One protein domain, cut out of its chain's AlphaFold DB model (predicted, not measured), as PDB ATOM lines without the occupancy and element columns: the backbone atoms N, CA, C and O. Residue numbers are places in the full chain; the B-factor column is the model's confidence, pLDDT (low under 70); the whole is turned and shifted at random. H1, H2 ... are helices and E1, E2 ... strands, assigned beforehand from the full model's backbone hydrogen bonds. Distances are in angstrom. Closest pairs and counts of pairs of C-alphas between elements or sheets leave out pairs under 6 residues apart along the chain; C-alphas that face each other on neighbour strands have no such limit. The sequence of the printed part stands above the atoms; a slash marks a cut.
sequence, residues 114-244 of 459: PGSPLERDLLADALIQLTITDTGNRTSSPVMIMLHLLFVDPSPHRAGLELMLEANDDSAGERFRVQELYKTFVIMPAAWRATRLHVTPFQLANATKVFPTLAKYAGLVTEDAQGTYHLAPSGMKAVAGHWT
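What this domain is: This is residues 114 to 244 of the 459 residues of an uncharacterized protein of Arthrobacter sp. EpRS71 (UniProt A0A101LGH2). H2 lies in the middle of a compact cluster of mostly crossed helices, with H1, H3, H4, H7 and H8 around it and a small two-strand hairpin, E1 and E2, packed on part of it. H5 lies near one end of the longest axis and H1 near the other. The printed part has 131 residues with eight named helices and two named strands, which follow along the chain in the order H1 to H7, E1, E2, H8; the sheet, E1 - E2, is antiparallel and the class is mostly helix. The radius of gyration of the C-alphas is 14.0 A, and the spans are 41 by 35 by 26 A.

How they stand to each other: E1, residues 221 to 223, and E2, residues 228 to 231, form a hairpin; N 222 and O 230 are 2.9 A apart, within hydrogen-bond range. The short stretch 155 to 156 pairs antiparallel with residues 228 to 229 of E2. The hub is H2, residues 142 to 152; its closest C-alphas to E2 are Leu 150 and Leu 231, 5.7 A. H8, residues 233 to 242, touches H2 and is only just about perpendicular at 73 degrees, with C-alphas Leu 147 and Gly 235 closest at 6.5 A. H4, residues 172 to 185, touches H2 at a steep tilt of 63 degrees, the same way, closest at C-alphas Leu 149 and Gln 179, 5.8 A. H3, residues 161 to 165, touches H2, closest at C-alphas Pro 142 and Met 164, 4.6 A. H7, residues 210 to 217, only just touches H2, with 3 pairs of C-alphas within 8 A, closest at Val 143 and Phe 211, 6.5 A. H1, residues 117 to 129, touches H7 at a shallow tilt of 32 degrees, only just short of steep, opposite ways, closest at C-alphas Arg 120 and Tyr 217, 6.8 A. H6, residues 201 to 207, touches H3, closest at C-alphas Glu 162 and Ala 207, 5.2 A. H5, residues 190 to 196, touches H6 about perpendicular at 88 degrees, closest at C-alphas Ala 194 and Pro 201, 5.7 A. H5 and H2 are apart. Every O i to N i+4 pair is within hydrogen-bond range in H1, H5, H6, H7 and H8; H2 has 6 of 7, H4 9 of 10 and H3 0 of 1, with 2 of 2 O i to N i+3 pairs.

Where its parts are: H1 begins at C-alpha 117, (158.155, 172.315, 260.296), and is 18.4 A long. H4 is the longest helix, 19.6 A; H2 measures 15.6 A and H8 14.5 A. H8 ends at C-alpha 242, (177.201, 170.415, 249.263).

The domain as a whole: The two C-alphas farthest apart are those of Ser 116 and Thr 195, 40.8 A. The printed part has no cut. The link from H1 to H2, residues 130 to 141, is long. Mean pLDDT of the printed part is 94.7, and residues 242 to 244 are under 70.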
ATOM      1  N   PRO A 114     149.559 170.446 257.727       95.19
ATOM      2  CA  PRO A 114     149.826 171.555 256.814       95.19
ATOM      3  C   PRO A 114     150.510 172.740 257.512       95.19
ATOM      4  O   PRO A 114     150.113 173.156 258.598       95.19
ATOM      5  N   GLY A 115     151.549 173.288 256.890       92.50
ATOM      6  CA  GLY A 115     152.378 174.375 257.400       92.50
ATOM      7  C   GLY A 115     153.406 173.975 258.461       92.50
ATOM      8  O   GLY A 115     154.194 174.842 258.858       92.50
ATOM      9  N   SER A 116     153.421 172.715 258.918       96.12
ATOM     10  CA  SER A 116     154.306 172.259 260.000       96.12
ATOM     11  C   SER A 116     155.789 172.270 259.606       96.12
ATOM     12  O   SER A 116     156.108 172.126 258.425       96.12
ATOM     13  N   PRO A 117     156.720 172.391 260.576       95.06
ATOM     14  CA  PRO A 117     158.155 172.315 260.296       95.06
ATOM     15  C   PRO A 117     158.548 171.039 259.542       95.06
ATOM     16  O   PRO A 117     159.203 171.128 258.512       95.06
ATOM     17  N   LEU A 118     158.033 169.879 259.966       95.88
ATOM     18  CA  LEU A 118     158.305 168.599 259.307       95.88
ATOM     19  C   LEU A 118     157.857 168.582 257.836       95.88
ATOM     20  O   LEU A 118     158.539 168.019 256.990       95.88
ATOM     21  N   GLU A 119     156.720 169.199 257.509       97.50
ATOM     22  CA  GLU A 119     156.275 169.308 256.116       97.50
ATOM     23  C   GLU A 119     157.235 170.149 255.267       97.50
ATOM     24  O   GLU A 119     157.540 169.791 254.128       97.50
ATOM     25  N   ARG A 120     157.724 171.258 255.833       97.38
ATOM     26  CA  ARG A 120     158.692 172.134 255.168       97.38
ATOM     27  C   ARG A 120     160.033 171.438 254.982       97.38
ATOM     28  O   ARG A 120     160.607 171.579 253.909       97.38
ATOM     29  N   ASP A 121     160.477 170.661 255.967       95.75
ATOM     30  CA  ASP A 121     161.713 169.878 255.897       95.75
ATOM     31  C   ASP A 121     161.630 168.816 254.788       95.75
ATOM     32  O   ASP A 121     162.507 168.751 253.931       95.75
ATOM     33  N   LEU A 122     160.523 168.064 254.705       96.69
ATOM     34  CA  LEU A 122     160.311 167.088 253.626       96.69
ATOM     35  C   LEU A 122     160.273 167.740 252.237       96.69
ATOM     36  O   LEU A 122     160.785 167.176 251.269       96.69
ATOM     37  N   LEU A 123     159.671 168.930 252.119       98.19
ATOM     38  CA  LEU A 123     159.712 169.697 250.876       98.19
ATOM     39  C   LEU A 123     161.131 170.193 250.568       98.19
ATOM     40  O   LEU A 123     161.540 170.138 249.409       98.19
ATOM     41  N   ALA A 124     161.874 170.682 251.564       97.56
ATOM     42  CA  ALA A 124     163.249 171.141 251.391       97.56
ATOM     43  C   ALA A 124     164.140 170.011 250.858       97.56
ATOM     44  O   ALA A 124     164.843 170.212 249.866       97.56
ATOM     45  N   ASP A 125     164.039 168.820 251.448       96.25
ATOM     46  CA  ASP A 125     164.776 167.633 251.018       96.25
ATOM     47  C   ASP A 125     164.428 167.244 249.576       96.25
ATOM     48  O   ASP A 125     165.323 167.044 248.750       96.25
ATOM     49  N   ALA A 126     163.133 167.205 249.235       97.44
ATOM     50  CA  ALA A 126     162.682 166.901 247.878       97.44
ATOM     51  C   ALA A 126     163.167 167.939 246.852       97.44
ATOM     52  O   ALA A 126     163.562 167.580 245.743       97.44
ATOM     53  N   LEU A 127     163.169 169.225 247.215       97.75
ATOM     54  CA  LEU A 127     163.665 170.308 246.367       97.75
ATOM     55  C   LEU A 127     165.180 170.215 246.139       97.75
ATOM     56  O   LEU A 127     165.627 170.401 245.010       97.75
ATOM     57  N   ILE A 128     165.960 169.931 247.184       96.50
ATOM     58  CA  ILE A 128     167.425 169.822 247.115       96.50
ATOM     59  C   ILE A 128     167.855 168.631 246.250       96.50
ATOM     60  O   ILE A 128     168.806 168.749 245.482       96.50
ATOM     61  N   GLN A 129     167.142 167.506 246.344       95.06
ATOM     62  CA  GLN A 129     167.441 166.286 245.584       95.06
ATOM     63  C   GLN A 129     166.898 166.308 244.146       95.06
ATOM     64  O   GLN A 129     167.218 165.422 243.347       95.06
ATOM     65  N   LEU A 130     166.059 167.290 243.800       96.44
ATOM     66  CA  LEU A 130     165.443 167.369 242.484       96.44
ATOM     67  C   LEU A 130     166.490 167.643 241.404       96.44
ATOM     68  O   LEU A 130     167.179 168.665 241.416       96.44
ATOM     69  N   THR A 131     166.507 166.773 240.399       96.44
ATOM     70  CA  THR A 131     167.298 166.928 239.179       96.44
ATOM     71  C   THR A 131     166.382 167.059 237.967       96.44
ATOM     72  O   THR A 131     165.308 166.462 237.908       96.44
ATOM     73  N   ILE A 132     166.797 167.855 236.981       95.56
ATOM     74  CA  ILE A 132     166.102 167.974 235.694       95.56
ATOM     75  C   ILE A 132     167.083 167.656 234.582       95.56
ATOM     76  O   ILE A 132     168.140 168.279 234.500       95.56
ATOM     77  N   THR A 133     166.675 166.767 233.678       94.62
ATOM     78  CA  THR A 133     167.386 166.459 232.434       94.62
ATOM     79  C   THR A 133     166.674 167.102 231.245       94.62
ATOM     80  O   THR A 133     165.447 167.040 231.149       94.62
ATOM     81  N   ASP A 134     167.419 167.742 230.342       92.44
ATOM     82  CA  ASP A 134     166.868 168.266 229.085       92.44
ATOM     83  C   ASP A 134     167.019 167.301 227.898       92.44
ATOM     84  O   ASP A 134     167.532 166.192 228.024       92.44
ATOM     85  N   THR A 135     166.574 167.724 226.711       90.38
ATOM     86  CA  THR A 135     166.648 166.916 225.480       90.38
ATOM     87  C   THR A 135     168.075 166.658 224.996       90.38
ATOM     88  O   THR A 135     168.277 165.793 224.152       90.38
ATOM     89  N   GLY A 136     169.058 167.415 225.493       91.69
ATOM     90  CA  GLY A 136     170.481 167.214 225.228       91.69
ATOM     91  C   GLY A 136     171.162 166.323 226.267       91.69
ATOM     92  O   GLY A 136     172.389 166.278 226.296       91.69
ATOM     93  N   ASN A 137     170.390 165.648 227.129       93.38
ATOM     94  CA  ASN A 137     170.882 164.814 228.224       93.38
ATOM     95  C   ASN A 137     171.750 165.578 229.243       93.38
ATOM     96  O   ASN A 137     172.625 165.002 229.886       93.38
ATOM     97  N   ARG A 138     171.524 166.889 229.384       95.50
ATOM     98  CA  ARG A 138     172.176 167.709 230.408       95.50
ATOM     99  C   ARG A 138     171.327 167.676 231.666       95.50
ATOM    100  O   ARG A 138     170.156 168.062 231.608       95.50
ATOM    101  N   THR A 139     171.906 167.257 232.783       96.94
ATOM    102  CA  THR A 139     171.207 167.088 234.064       96.94
ATOM    103  C   THR A 139     171.799 168.008 235.110       96.94
ATOM    104  O   THR A 139     172.993 167.938 235.354       96.94
ATOM    105  N   SER A 140     170.972 168.832 235.754       97.25
ATOM    106  CA  SER A 140     171.399 169.663 236.889       97.25
ATOM    107  C   SER A 140     170.341 169.690 237.985       97.25
ATOM    108  O   SER A 140     169.191 169.318 237.735       97.25
ATOM    109  N   SER A 141     170.730 170.188 239.158       97.50
ATOM    110  CA  SER A 141     169.902 170.364 240.351       97.50
ATOM    111  C   SER A 141     169.490 171.839 240.487       97.50
ATOM    112  O   SER A 141     170.231 172.640 241.069       97.50
ATOM    113  N   PRO A 142     168.337 172.268 239.932       97.44
ATOM    114  CA  PRO A 142     168.019 173.688 239.783       97.44
ATOM    115  C   PRO A 142     167.935 174.406 241.126       97.44
ATOM    116  O   PRO A 142     168.457 175.505 241.271       97.44
ATOM    117  N   VAL A 143     167.328 173.784 242.138       97.88
ATOM    118  CA  VAL A 143     167.222 174.409 243.461       97.88
ATOM    119  C   VAL A 143     168.612 174.637 244.042       97.88
ATOM    120  O   VAL A 143     168.898 175.747 244.475       97.88
ATOM    121  N   MET A 144     169.509 173.652 243.972       97.62
ATOM    122  CA  MET A 144     170.882 173.815 244.453       97.62
ATOM    123  C   MET A 144     171.627 174.933 243.723       97.62
ATOM    124  O   MET A 144     172.270 175.759 244.369       97.62
ATOM    125  N   ILE A 145     171.489 175.027 242.399       98.19
ATOM    126  CA  ILE A 145     172.062 176.143 241.640       98.19
ATOM    127  C   ILE A 145     171.476 177.472 242.113       98.19
ATOM    128  O   ILE A 145     172.236 178.385 242.407       98.19
ATOM    129  N   MET A 146     170.154 177.581 242.252       98.44
ATOM    130  CA  MET A 146     169.490 178.793 242.741       98.44
ATOM    131  C   MET A 146     170.011 179.218 244.121       98.44
ATOM    132  O   MET A 146     170.296 180.398 244.321       98.44
ATOM    133  N   LEU A 147     170.185 178.277 245.055       98.38
ATOM    134  CA  LEU A 147     170.752 178.568 246.374       98.38
ATOM    135  C   LEU A 147     172.212 179.041 246.266       98.38
ATOM    136  O   LEU A 147     172.597 179.982 246.953       98.38
ATOM    137  N   HIS A 148     173.010 178.460 245.363       97.31
ATOM    138  CA  HIS A 148     174.365 178.939 245.068       97.31
ATOM    139  C   HIS A 148     174.403 180.334 244.429       97.31
ATOM    140  O   HIS A 148     175.388 181.042 244.628       97.31
ATOM    141  N   LEU A 149     173.380 180.733 243.665       98.00
ATOM    142  CA  LEU A 149     173.261 182.098 243.141       98.00
ATOM    143  C   LEU A 149     172.941 183.081 244.272       98.00
ATOM    144  O   LEU A 149     173.626 184.086 244.421       98.00
ATOM    145  N   LEU A 150     171.968 182.745 245.122       98.06
ATOM    146  CA  LEU A 150     171.586 183.559 246.282       98.06
ATOM    147  C   LEU A 150     172.676 183.635 247.359       98.06
ATOM    148  O   LEU A 150     172.687 184.571 248.150       98.06
ATOM    149  N   PHE A 151     173.596 182.668 247.392       96.06
ATOM    150  CA  PHE A 151     174.800 182.732 248.221       96.06
ATOM    151  C   PHE A 151     175.801 183.788 247.724       96.06
ATOM    152  O   PHE A 151     176.579 184.305 248.519       96.06
ATOM    153  N   VAL A 152     175.805 184.094 246.420       94.75
ATOM    154  CA  VAL A 152     176.671 185.136 245.846       94.75
ATOM    155  C   VAL A 152     176.113 186.522 246.136       94.75
ATOM    156  O   VAL A 152     176.871 187.384 246.570       94.75
ATOM    157  N   ASP A 153     174.822 186.739 245.872       96.06
ATOM    158  CA  ASP A 153     174.159 188.031 246.079       96.06
ATOM    159  C   ASP A 153     172.628 187.847 246.162       96.06
ATOM    160  O   ASP A 153     172.088 186.986 245.446       96.06
ATOM    161  N   PRO A 154     171.891 188.635 246.971       97.31
ATOM    162  CA  PRO A 154     170.432 188.618 246.966       97.31
ATOM    163  C   PRO A 154     169.835 188.942 245.591       97.31
ATOM    164  O   PRO A 154     170.451 189.598 244.754       97.31
ATOM    165  N   SER A 155     168.604 188.485 245.353       97.94
ATOM    166  CA  SER A 155     167.926 188.638 244.060       97.94
ATOM    167  C   SER A 155     166.699 189.556 244.158       97.94
ATOM    168  O   SER A 155     165.642 189.111 244.624       97.94
ATOM    169  N   PRO A 156     166.774 190.817 243.691       96.62
ATOM    170  CA  PRO A 156     165.624 191.715 243.620       96.62
ATOM    171  C   PRO A 156     164.576 191.166 242.653       96.62
ATOM    172  O   PRO A 156     164.867 190.910 241.481       96.62
ATOM    173  N   HIS A 157     163.350 190.953 243.136       94.94
ATOM    174  CA  HIS A 157     162.230 190.429 242.346       94.94
ATOM    175  C   HIS A 157     162.583 189.178 241.517       94.94
ATOM    176  O   HIS A 157     162.107 189.010 240.390       94.94
ATOM    177  N   ARG A 158     163.420 188.288 242.074       96.44
ATOM    178  CA  ARG A 158     163.874 187.030 241.447       96.44
ATOM    179  C   ARG A 158     164.730 187.216 240.184       96.44
ATOM    180  O   ARG A 158     164.882 186.265 239.412       96.44
ATOM    181  N   ALA A 159     165.264 188.412 239.927       96.75
ATOM    182  CA  ALA A 159     166.119 188.671 238.773       96.75
ATOM    183  C   ALA A 159     167.365 187.769 238.776       96.75
ATOM    184  O   ALA A 159     168.095 187.693 239.762       96.75
ATOM    185  N   GLY A 160     167.612 187.080 237.661       97.50
ATOM    186  CA  GLY A 160     168.757 186.188 237.496       97.50
ATOM    187  C   GLY A 160     168.521 184.765 238.005       97.50
ATOM    188  O   GLY A 160     169.273 183.871 237.618       97.50
ATOM    189  N   LEU A 161     167.464 184.506 238.787       98.12
ATOM    190  CA  LEU A 161     167.169 183.153 239.276       98.12
ATOM    191  C   LEU A 161     166.750 182.198 238.152       98.12
ATOM    192  O   LEU A 161     166.847 180.989 238.324       98.12
ATOM    193  N   GLU A 162     166.370 182.694 236.971       97.56
ATOM    194  CA  GLU A 162     166.147 181.860 235.784       97.56
ATOM    195  C   GLU A 162     167.371 181.009 235.395       97.56
ATOM    196  O   GLU A 162     167.216 179.947 234.786       97.56
ATOM    197  N   LEU A 163     168.584 181.432 235.784       98.00
ATOM    198  CA  LEU A 163     169.834 180.735 235.481       98.00
ATOM    199  C   LEU A 163     169.906 179.340 236.113       98.00
ATOM    200  O   LEU A 163     170.639 178.485 235.616       98.00
ATOM    201  N   MET A 164     169.092 179.062 237.135       97.75
ATOM    202  CA  MET A 164     168.969 177.724 237.716       97.75
ATOM    203  C   MET A 164     168.497 176.663 236.714       97.75
ATOM    204  O   MET A 164     168.852 175.492 236.827       97.75
ATOM    205  N   LEU A 165     167.712 177.076 235.714       97.38
ATOM    206  CA  LEU A 165     167.285 176.223 234.609       97.38
ATOM    207  C   LEU A 165     168.209 176.348 233.396       97.38
ATOM    208  O   LEU A 165     168.030 175.621 232.425       97.38
ATOM    209  N   GLU A 166     169.178 177.258 233.397       96.75
ATOM    210  CA  GLU A 166     170.151 177.380 232.310       96.75
ATOM    211  C   GLU A 166     171.376 176.492 232.506       96.75
ATOM    212  O   GLU A 166     171.975 176.079 231.516       96.75
ATOM    213  N   ALA A 167     171.744 176.194 233.754       97.00
ATOM    214  CA  ALA A 167     172.923 175.390 234.036       97.00
ATOM    215  C   ALA A 167     172.905 174.060 233.272       97.00
ATOM    216  O   ALA A 167     171.854 173.436 233.124       97.00
ATOM    217  N   ASN A 168     174.061 173.618 232.801       97.00
ATOM    218  CA  ASN A 168     174.227 172.348 232.109       97.00
ATOM    219  C   ASN A 168     174.181 171.190 233.110       97.00
ATOM    220  O   ASN A 168     173.345 170.295 232.974       97.00
ATOM    221  N   ASP A 169     175.013 171.277 234.144       97.12
ATOM    222  CA  ASP A 169     175.227 170.261 235.164       97.12
ATOM    223  C   ASP A 169     175.547 170.863 236.542       97.12
ATOM    224  O   ASP A 169     175.515 172.081 236.728       97.12
ATOM    225  N   ASP A 170     175.827 169.989 237.511       95.56
ATOM    226  CA  ASP A 170     176.221 170.350 238.875       95.56
ATOM    227  C   ASP A 170     177.751 170.317 239.066       95.56
ATOM    228  O   ASP A 170     178.249 170.117 240.177       95.56
ATOM    229  N   SER A 171     178.543 170.484 238.004       95.31
ATOM    230  CA  SER A 171     179.998 170.594 238.127       95.31
ATOM    231  C   SER A 171     180.406 171.940 238.736       95.31
ATOM    232  O   SER A 171     179.697 172.945 238.656       95.31
ATOM    233  N   ALA A 172     181.594 171.993 239.344       93.19
ATOM    234  CA  ALA A 172     182.118 173.240 239.904       93.19
ATOM    235  C   ALA A 172     182.350 174.319 238.831       93.19
ATOM    236  O   ALA A 172     182.069 175.492 239.076       93.19
ATOM    237  N   GLY A 173     182.827 173.922 237.645       94.75
ATOM    238  CA  GLY A 173     183.052 174.841 236.529       94.75
ATOM    239  C   GLY A 173     181.750 175.453 236.019       94.75
ATOM    240  O   GLY A 173     181.679 176.662 235.794       94.75
ATOM    241  N   GLU A 174     180.696 174.647 235.914       96.81
ATOM    242  CA  GLU A 174     179.382 175.137 235.514       96.81
ATOM    243  C   GLU A 174     178.763 176.054 236.570       96.81
ATOM    244  O   GLU A 174     178.261 177.124 236.222       96.81
ATOM    245  N   ARG A 175     178.871 175.699 237.859       95.00
ATOM    246  CA  ARG A 175     178.460 176.576 238.967       95.00
ATOM    247  C   ARG A 175     179.149 177.936 238.900       95.00
ATOM    248  O   ARG A 175     178.473 178.958 238.974       95.00
ATOM    249  N   PHE A 176     180.466 177.957 238.705       95.56
ATOM    250  CA  PHE A 176     181.216 179.204 238.558       95.56
ATOM    251  C   PHE A 176     180.713 180.018 237.357       95.56
ATOM    252  O   PHE A 176     180.430 181.209 237.482       95.56
ATOM    253  N   ARG A 177     180.506 179.368 236.203       97.31
ATOM    254  CA  ARG A 177     179.976 180.017 234.995       97.31
ATOM    255  C   ARG A 177     178.628 180.693 235.249       97.31
ATOM    256  O   ARG A 177     178.438 181.837 234.832       97.31
ATOM    257  N   VAL A 178     177.681 180.010 235.897       97.44
ATOM    258  CA  VAL A 178     176.354 180.593 236.166       97.44
ATOM    259  C   VAL A 178     176.398 181.674 237.245       97.44
ATOM    260  O   VAL A 178     175.660 182.648 237.126       97.44
ATOM    261  N   GLN A 179     177.293 181.575 238.233       96.50
ATOM    262  CA  GLN A 179     177.513 182.628 239.230       96.50
ATOM    263  C   GLN A 179     178.083 183.910 238.606       96.50
ATOM    264  O   GLN A 179     177.613 185.004 238.917       96.50
ATOM    265  N   GLU A 180     179.038 183.803 237.678       96.38
ATOM    266  CA  GLU A 180     179.543 184.977 236.953       96.38
ATOM    267  C   GLU A 180     178.470 185.606 236.055       96.38
ATOM    268  O   GLU A 180     178.337 186.831 236.001       96.38
ATOM    269  N   LEU A 181     177.638 184.789 235.398       96.75
ATOM    270  CA  LEU A 181     176.484 185.306 234.657       96.75
ATOM    271  C   LEU A 181     175.493 186.022 235.577       96.75
ATOM    272  O   LEU A 181     174.989 187.085 235.215       96.75
ATOM    273  N   TYR A 182     175.231 185.468 236.759       98.12
ATOM    274  CA  TYR A 182     174.259 185.993 237.711       98.12
ATOM    275  C   TYR A 182     174.551 187.441 238.118       98.12
ATOM    276  O   TYR A 182     173.651 188.274 238.031       98.12
ATOM    277  N   LYS A 183     175.818 187.781 238.393       94.81
ATOM    278  CA  LYS A 183     176.252 189.160 238.707       94.81
ATOM    279  C   LYS A 183     175.827 190.180 237.645       94.81
ATOM    280  O   LYS A 183     175.494 191.316 237.959       94.81
ATOM    281  N   THR A 184     175.821 189.772 236.375       95.69
ATOM    282  CA  THR A 184     175.343 190.620 235.275       95.69
ATOM    283  C   THR A 184     173.822 190.555 235.142       95.69
ATOM    284  O   THR A 184     173.169 191.568 234.911       95.69
ATOM    285  N   PHE A 185     173.231 189.368 235.268       97.00
ATOM    286  CA  PHE A 185     171.799 189.160 235.060       97.00
ATOM    287  C   PHE A 185     170.941 189.927 236.068       97.00
ATOM    288  O   PHE A 185     169.921 190.481 235.666       97.00
ATOM    289  N   VAL A 186     171.347 190.004 237.335       95.00
ATOM    290  CA  VAL A 186     170.576 190.676 238.397       95.00
ATOM    291  C   VAL A 186     170.250 192.135 238.051       95.00
ATOM    292  O   VAL A 186     169.135 192.590 238.295       95.00
ATOM    293  N   ILE A 187     171.178 192.850 237.407       94.62
ATOM    294  CA  ILE A 187     171.028 194.279 237.082       94.62
ATOM    295  C   ILE A 187     170.466 194.546 235.677       94.62
ATOM    296  O   ILE A 187     170.107 195.677 235.350       94.62
ATOM    297  N   MET A 188     170.401 193.529 234.813       96.44
ATOM    298  CA  MET A 188     169.969 193.701 233.423       96.44
ATOM    299  C   MET A 188     168.449 193.564 233.277       96.44
ATOM    300  O   MET A 188     167.851 192.731 233.951       96.44
ATOM    301  N   PRO A 189     167.791 194.284 232.348       94.56
ATOM    302  CA  PRO A 189     166.350 194.145 232.114       94.56
ATOM    303  C   PRO A 189     165.936 192.755 231.605       94.56
ATOM    304  O   PRO A 189     166.669 192.108 230.854       94.56
ATOM    305  N   ALA A 190     164.700 192.336 231.901       92.88
ATOM    306  CA  ALA A 190     164.169 191.020 231.517       92.88
ATOM    307  C   ALA A 190     164.271 190.717 230.008       92.88
ATOM    308  O   ALA A 190     164.629 189.607 229.626       92.88
ATOM    309  N   ALA A 191     164.025 191.704 229.138       93.56
ATOM    310  CA  ALA A 191     164.140 191.530 227.686       93.56
ATOM    311  C   ALA A 191     165.574 191.188 227.236       93.56
ATOM    312  O   ALA A 191     165.771 190.377 226.325       93.56
ATOM    313  N   TRP A 192     166.579 191.773 227.895       96.88
ATOM    314  CA  TRP A 192     167.981 191.462 227.628       96.88
ATOM    315  C   TRP A 192     168.304 190.028 228.058       96.88
ATOM    316  O   TRP A 192     168.876 189.270 227.278       96.88
ATOM    317  N   ARG A 193     167.860 189.620 229.255       96.19
ATOM    318  CA  ARG A 193     168.094 188.267 229.793       96.19
ATOM    319  C   ARG A 193     167.424 187.191 228.940       96.19
ATOM    320  O   ARG A 193     168.063 186.202 228.596       96.19
ATOM    321  N   ALA A 194     166.183 187.430 228.508       95.25
ATOM    322  CA  ALA A 194     165.463 186.557 227.582       95.25
ATOM    323  C   ALA A 194     166.238 186.361 226.266       95.25
ATOM    324  O   ALA A 194     166.470 185.229 225.841       95.25
ATOM    325  N   THR A 195     166.727 187.458 225.675       95.50
ATOM    326  CA  THR A 195     167.553 187.414 224.457       95.50
ATOM    327  C   THR A 195     168.847 186.635 224.692       95.50
ATOM    328  O   THR A 195     169.206 185.778 223.887       95.50
ATOM    329  N   ARG A 196     169.529 186.885 225.817       96.44
ATOM    330  CA  ARG A 196     170.800 186.241 226.172       96.44
ATOM    331  C   ARG A 196     170.677 184.732 226.389       96.44
ATOM    332  O   ARG A 196     171.650 184.018 226.151       96.44
ATOM    333  N   LEU A 197     169.520 184.268 226.854       95.12
ATOM    334  CA  LEU A 197     169.213 182.852 227.066       95.12
ATOM    335  C   LEU A 197     168.538 182.186 225.859       95.12
ATOM    336  O   LEU A 197     168.263 180.991 225.912       95.12
ATOM    337  N   HIS A 198     168.270 182.934 224.783       95.31
ATOM    338  CA  HIS A 198     167.505 182.465 223.623       95.31
ATOM    339  C   HIS A 198     166.122 181.908 224.005       95.31
ATOM    340  O   HIS A 198     165.680 180.881 223.489       95.31
ATOM    341  N   VAL A 199     165.431 182.593 224.919       95.06
ATOM    342  CA  VAL A 199     164.084 182.231 225.382       95.06
ATOM    343  C   VAL A 199     163.111 183.388 225.193       95.06
ATOM    344  O   VAL A 199     163.494 184.552 225.088       95.06
ATOM    345  N   THR A 200     161.821 183.077 225.175       94.56
ATOM    346  CA  THR A 200     160.770 184.100 225.165       94.56
ATOM    347  C   THR A 200     160.618 184.751 226.548       94.56
ATOM    348  O   THR A 200     160.915 184.118 227.566       94.56
ATOM    349  N   PRO A 201     160.075 185.982 226.635       91.50
ATOM    350  CA  PRO A 201     159.748 186.604 227.921       91.50
ATOM    351  C   PRO A 201     158.826 185.742 228.796       91.50
ATOM    352  O   PRO A 201     158.993 185.689 230.012       91.50
ATOM    353  N   PHE A 202     157.894 185.005 228.182       90.94
ATOM    354  CA  PHE A 202     157.004 184.082 228.890       90.94
ATOM    355  C   PHE A 202     157.753 182.893 229.499       90.94
ATOM    356  O   PHE A 202     157.474 182.508 230.633       90.94
ATOM    357  N   GLN A 203     158.717 182.318 228.774       92.06
ATOM    358  CA  GLN A 203     159.572 181.250 229.302       92.06
ATOM    359  C   GLN A 203     160.437 181.754 230.459       92.06
ATOM    360  O   GLN A 203     160.524 181.075 231.480       92.06
ATOM    361  N   LEU A 204     161.002 182.959 230.333       93.56
ATOM    362  CA  LEU A 204     161.772 183.602 231.399       93.56
ATOM    363  C   LEU A 204     160.924 183.796 232.666       93.56
ATOM    364  O   LEU A 204     161.325 183.396 233.754       93.56
ATOM    365  N   ALA A 205     159.720 184.354 232.518       90.94
ATOM    366  CA  ALA A 205     158.803 184.565 233.634       90.94
ATOM    367  C   ALA A 205     158.336 183.247 234.265       90.94
ATOM    368  O   ALA A 205     158.095 183.194 235.464       90.94
ATOM    369  N   ASN A 206     158.186 182.176 233.480       91.00
ATOM    370  CA  ASN A 206     157.820 180.864 234.011       91.00
ATOM    371  C   ASN A 206     158.967 180.198 234.776       91.00
ATOM    372  O   ASN A 206     158.701 179.545 235.785       91.00
ATOM    373  N   ALA A 207     160.215 180.401 234.343       93.75
ATOM    374  CA  ALA A 207     161.391 179.826 234.986       93.75
ATOM    375  C   ALA A 207     161.470 180.186 236.477       93.75
ATOM    376  O   ALA A 207     161.798 179.334 237.292       93.75
ATOM    377  N   THR A 208     161.091 181.407 236.858       94.62
ATOM    378  CA  THR A 208     161.203 181.910 238.239       94.62
ATOM    379  C   THR A 208     159.921 181.774 239.071       94.62
ATOM    380  O   THR A 208     159.843 182.301 240.185       94.62
ATOM    381  N   LYS A 209     158.888 181.072 238.581       92.25
ATOM    382  CA  LYS A 209     157.614 180.919 239.314       92.25
ATOM    383  C   LYS A 209     157.667 179.853 240.397       92.25
ATOM    384  O   LYS A 209     157.259 180.124 241.523       92.25
ATOM    385  N   VAL A 210     158.122 178.654 240.044       94.94
ATOM    386  CA  VAL A 210     157.941 177.461 240.880       94.94
ATOM    387  C   VAL A 210     159.012 177.369 241.961       94.94
ATOM    388  O   VAL A 210     158.691 177.520 243.137       94.94
ATOM    389  N   PHE A 211     160.283 177.201 241.586       97.00
ATOM    390  CA  PHE A 211     161.343 176.933 242.564       97.00
ATOM    391  C   PHE A 211     161.533 178.028 243.620       97.00
ATOM    392  O   PHE A 211     161.562 177.666 244.793       97.00
ATOM    393  N   PRO A 212     161.563 179.338 243.293       97.44
ATOM    394  CA  PRO A 212     161.702 180.371 244.320       97.44
ATOM    395  C   PRO A 212     160.535 180.367 245.314       97.44
ATOM    396  O   PRO A 212     160.739 180.520 246.515       97.44
ATOM    397  N   THR A 213     159.308 180.134 244.834       96.88
ATOM    398  CA  THR A 213     158.112 180.101 245.689       96.88
ATOM    399  C   THR A 213     158.110 178.876 246.604       96.88
ATOM    400  O   THR A 213     157.834 179.001 247.796       96.88
ATOM    401  N   LEU A 214     158.454 177.694 246.079       98.00
ATOM    402  CA  LEU A 214     158.532 176.471 246.884       98.00
ATOM    403  C   LEU A 214     159.703 176.507 247.872       98.00
ATOM    404  O   LEU A 214     159.531 176.115 249.020       98.00
ATOM    405  N   ALA A 215     160.861 177.040 247.472       98.31
ATOM    406  CA  ALA A 215     162.008 177.212 248.360       98.31
ATOM    407  C   ALA A 215     161.718 178.210 249.490       98.31
ATOM    408  O   ALA A 215     162.144 177.985 250.622       98.31
ATOM    409  N   LYS A 216     160.947 179.273 249.210       98.19
ATOM    410  CA  LYS A 216     160.438 180.186 250.242       98.19
ATOM    411  C   LYS A 216     159.528 179.461 251.232       98.19
ATOM    412  O   LYS A 216     159.711 179.594 252.438       98.19
ATOM    413  N   TYR A 217     158.580 178.658 250.745       98.00
ATOM    414  CA  TYR A 217     157.702 177.862 251.611       98.00
ATOM    415  C   TYR A 217     158.488 176.867 252.479       98.00
ATOM    416  O   TYR A 217     158.252 176.772 253.682       98.00
ATOM    417  N   ALA A 218     159.464 176.176 251.883       97.88
ATOM    418  CA  ALA A 218     160.373 175.250 252.559       97.88
ATOM    419  C   ALA A 218     161.325 175.946 253.554       97.88
ATOM    420  O   ALA A 218     162.075 175.288 254.267       97.88
ATOM    421  N   GLY A 219     161.335 177.281 253.588       97.75
ATOM    422  CA  GLY A 219     162.202 178.068 254.451       97.75
ATOM    423  C   GLY A 219     163.664 178.102 254.013       97.75
ATOM    424  O   GLY A 219     164.473 178.592 254.785       97.75
ATOM    425  N   LEU A 220     164.014 177.617 252.814       98.19
ATOM    426  CA  LEU A 220     165.374 177.682 252.245       98.19
ATOM    427  C   LEU A 220     165.757 179.105 251.815       98.19
ATOM    428  O   LEU A 220     166.936 179.454 251.752       98.19
ATOM    429  N   VAL A 221     164.751 179.918 251.505       98.44
ATOM    430  CA  VAL A 221     164.882 181.285 251.001       98.44
ATOM    431  C   VAL A 221     163.900 182.176 251.759       98.44
ATOM    432  O   VAL A 221     162.797 181.745 252.091       98.44
ATOM    433  N   THR A 222     164.279 183.418 252.031       97.62
ATOM    434  CA  THR A 222     163.384 184.457 252.553       97.62
ATOM    435  C   THR A 222     163.171 185.538 251.499       97.62
ATOM    436  O   THR A 222     163.972 185.694 250.582       97.62
ATOM    437  N   GLU A 223     162.064 186.264 251.601       97.81
ATOM    438  CA  GLU A 223     161.772 187.434 250.770       97.81
ATOM    439  C   GLU A 223     161.506 188.602 251.715       97.81
ATOM    440  O   GLU A 223     160.688 188.460 252.626       97.81
ATOM    441  N   ASP A 224     162.228 189.705 251.536       96.00
ATOM    442  CA  ASP A 224     162.025 190.918 252.330       96.00
ATOM    443  C   ASP A 224     160.846 191.760 251.815       96.00
ATOM    444  O   ASP A 224     160.194 191.432 250.820       96.00
ATOM    445  N   ALA A 225     160.551 192.861 252.511       93.56
ATOM    446  CA  ALA A 225     159.441 193.751 252.169       93.56
ATOM    447  C   ALA A 225     159.597 194.409 250.783       93.56
ATOM    448  O   ALA A 225     158.609 194.814 250.175       93.56
ATOM    449  N   GLN A 226     160.824 194.494 250.265       92.06
ATOM    450  CA  GLN A 226     161.143 195.040 248.950       92.06
ATOM    451  C   GLN A 226     161.030 193.979 247.842       92.06
ATOM    452  O   GLN A 226     161.224 194.291 246.668       92.06
ATOM    453  N   GLY A 227     160.699 192.728 248.180       94.12
ATOM    454  CA  GLY A 227     160.631 191.625 247.226       94.12
ATOM    455  C   GLY A 227     162.008 191.108 246.805       94.12
ATOM    456  O   GLY A 227     162.138 190.519 245.725       94.12
ATOM    457  N   THR A 228     163.042 191.341 247.615       97.00
ATOM    458  CA  THR A 228     164.385 190.791 247.410       97.00
ATOM    459  C   THR A 228     164.483 189.428 248.075       97.00
ATOM    460  O   THR A 228     164.108 189.253 249.234       97.00
ATOM    461  N   TYR A 229     164.980 188.446 247.328       98.19
ATOM    462  CA  TYR A 229     165.134 187.070 247.784       98.19
ATOM    463  C   TYR A 229     166.522 186.888 248.386       98.19
ATOM    464  O   TYR A 229     167.521 187.199 247.737       98.19
ATOM    465  N   HIS A 230     166.570 186.343 249.596       98.00
ATOM    466  CA  HIS A 230     167.787 186.104 250.369       98.00
ATOM    467  C   HIS A 230     167.892 184.635 250.754       98.00
ATOM    468  O   HIS A 230     166.888 183.949 250.953       98.00
ATOM    469  N   LEU A 231     169.116 184.144 250.905       97.19
ATOM    470  CA  LEU A 231     169.331 182.800 251.416       97.19
ATOM    471  C   LEU A 231     168.977 182.741 252.911       97.19
ATOM    472  O   LEU A 231     169.500 183.512 253.715       97.19
ATOM    473  N   ALA A 232     168.100 181.817 253.298       96.75
ATOM    474  CA  ALA A 232     167.759 181.602 254.702       96.75
ATOM    475  C   ALA A 232     168.840 180.761 255.414       96.75
ATOM    476  O   ALA A 232     169.641 180.101 254.747       96.75
ATOM    477  N   PRO A 233     168.844 180.673 256.759       94.25
ATOM    478  CA  PRO A 233     169.796 179.826 257.482       94.25
ATOM    479  C   PRO A 233     169.802 178.348 257.054       94.25
ATOM    480  O   PRO A 233     170.868 177.738 256.989       94.25
ATOM    481  N   SER A 234     168.646 177.758 256.740       92.75
ATOM    482  CA  SER A 234     168.568 176.384 256.216       92.75
ATOM    483  C   SER A 234     169.117 176.282 254.788       92.75
ATOM    484  O   SER A 234     169.845 175.339 254.490       92.75
ATOM    485  N   GLY A 235     168.866 177.280 253.935       96.25
ATOM    486  CA  GLY A 235     169.470 177.379 252.605       96.25
ATOM    487  C   GLY A 235     170.995 177.503 252.661       96.25
ATOM    488  O   GLY A 235     171.693 176.817 251.917       96.25
ATOM    489  N   MET A 236     171.529 178.298 253.596       94.25
ATOM    490  CA  MET A 236     172.974 178.396 253.841       94.25
ATOM    491  C   MET A 236     173.572 177.047 254.245       94.25
ATOM    492  O   MET A 236     174.608 176.653 253.713       94.25
ATOM    493  N   LYS A 237     172.907 176.312 255.147       92.31
ATOM    494  CA  LYS A 237     173.334 174.960 255.540       92.31
ATOM    495  C   LYS A 237     173.316 173.990 254.360       92.31
ATOM    496  O   LYS A 237     174.266 173.226 254.203       92.31
ATOM    497  N   ALA A 238     172.276 174.039 253.525       92.56
ATOM    498  CA  ALA A 238     172.169 173.196 252.337       92.56
ATOM    499  C   ALA A 238     173.331 173.446 251.364       92.56
ATOM    500  O   ALA A 238     173.983 172.497 250.931       92.56
ATOM    501  N   VAL A 239     173.648 174.717 251.094       92.12
ATOM    502  CA  VAL A 239     174.798 175.101 250.262       92.12
ATOM    503  C   VAL A 239     176.110 174.635 250.893       92.12
ATOM    504  O   VAL A 239     176.904 173.998 250.210       92.12
ATOM    505  N   ALA A 240     176.329 174.885 252.186       86.38
ATOM    506  CA  ALA A 240     177.569 174.520 252.874       86.38
ATOM    507  C   ALA A 240     177.819 173.002 252.910       86.38
ATOM    508  O   ALA A 240     178.951 172.570 252.722       86.38
ATOM    509  N   GLY A 241     176.774 172.188 253.099       77.31
ATOM    510  CA  GLY A 241     176.886 170.724 253.099       77.31
ATOM    511  C   GLY A 241     177.228 170.121 251.731       77.31
ATOM    512  O   GLY A 241     177.797 169.035 251.669       77.31
ATOM    513  N   HIS A 242     176.924 170.835 250.645       69.25
ATOM    514  CA  HIS A 242     177.201 170.415 249.263       69.25
ATOM    515  C   HIS A 242     178.380 171.173 248.636       69.25
ATOM    516  O   HIS A 242     178.794 170.888 247.510       69.25
ATOM    517  N   TRP A 243     178.942 172.136 249.362       49.59
ATOM    518  CA  TRP A 243     180.114 172.878 248.946       49.59
ATOM    519  C   TRP A 243     181.360 172.151 249.438       49.59
ATOM    520  O   TRP A 243     181.770 172.269 250.588       49.59
ATOM    521  N   THR A 244     182.001 171.410 248.539       48.94
ATOM    522  CA  THR A 244     183.441 171.200 248.666       48.94
ATOM    523  C   THR A 244     184.102 172.488 248.182       48.94
ATOM    524  O   THR A 244     183.940 172.825 247.002       48.94
TER     525      THR A 244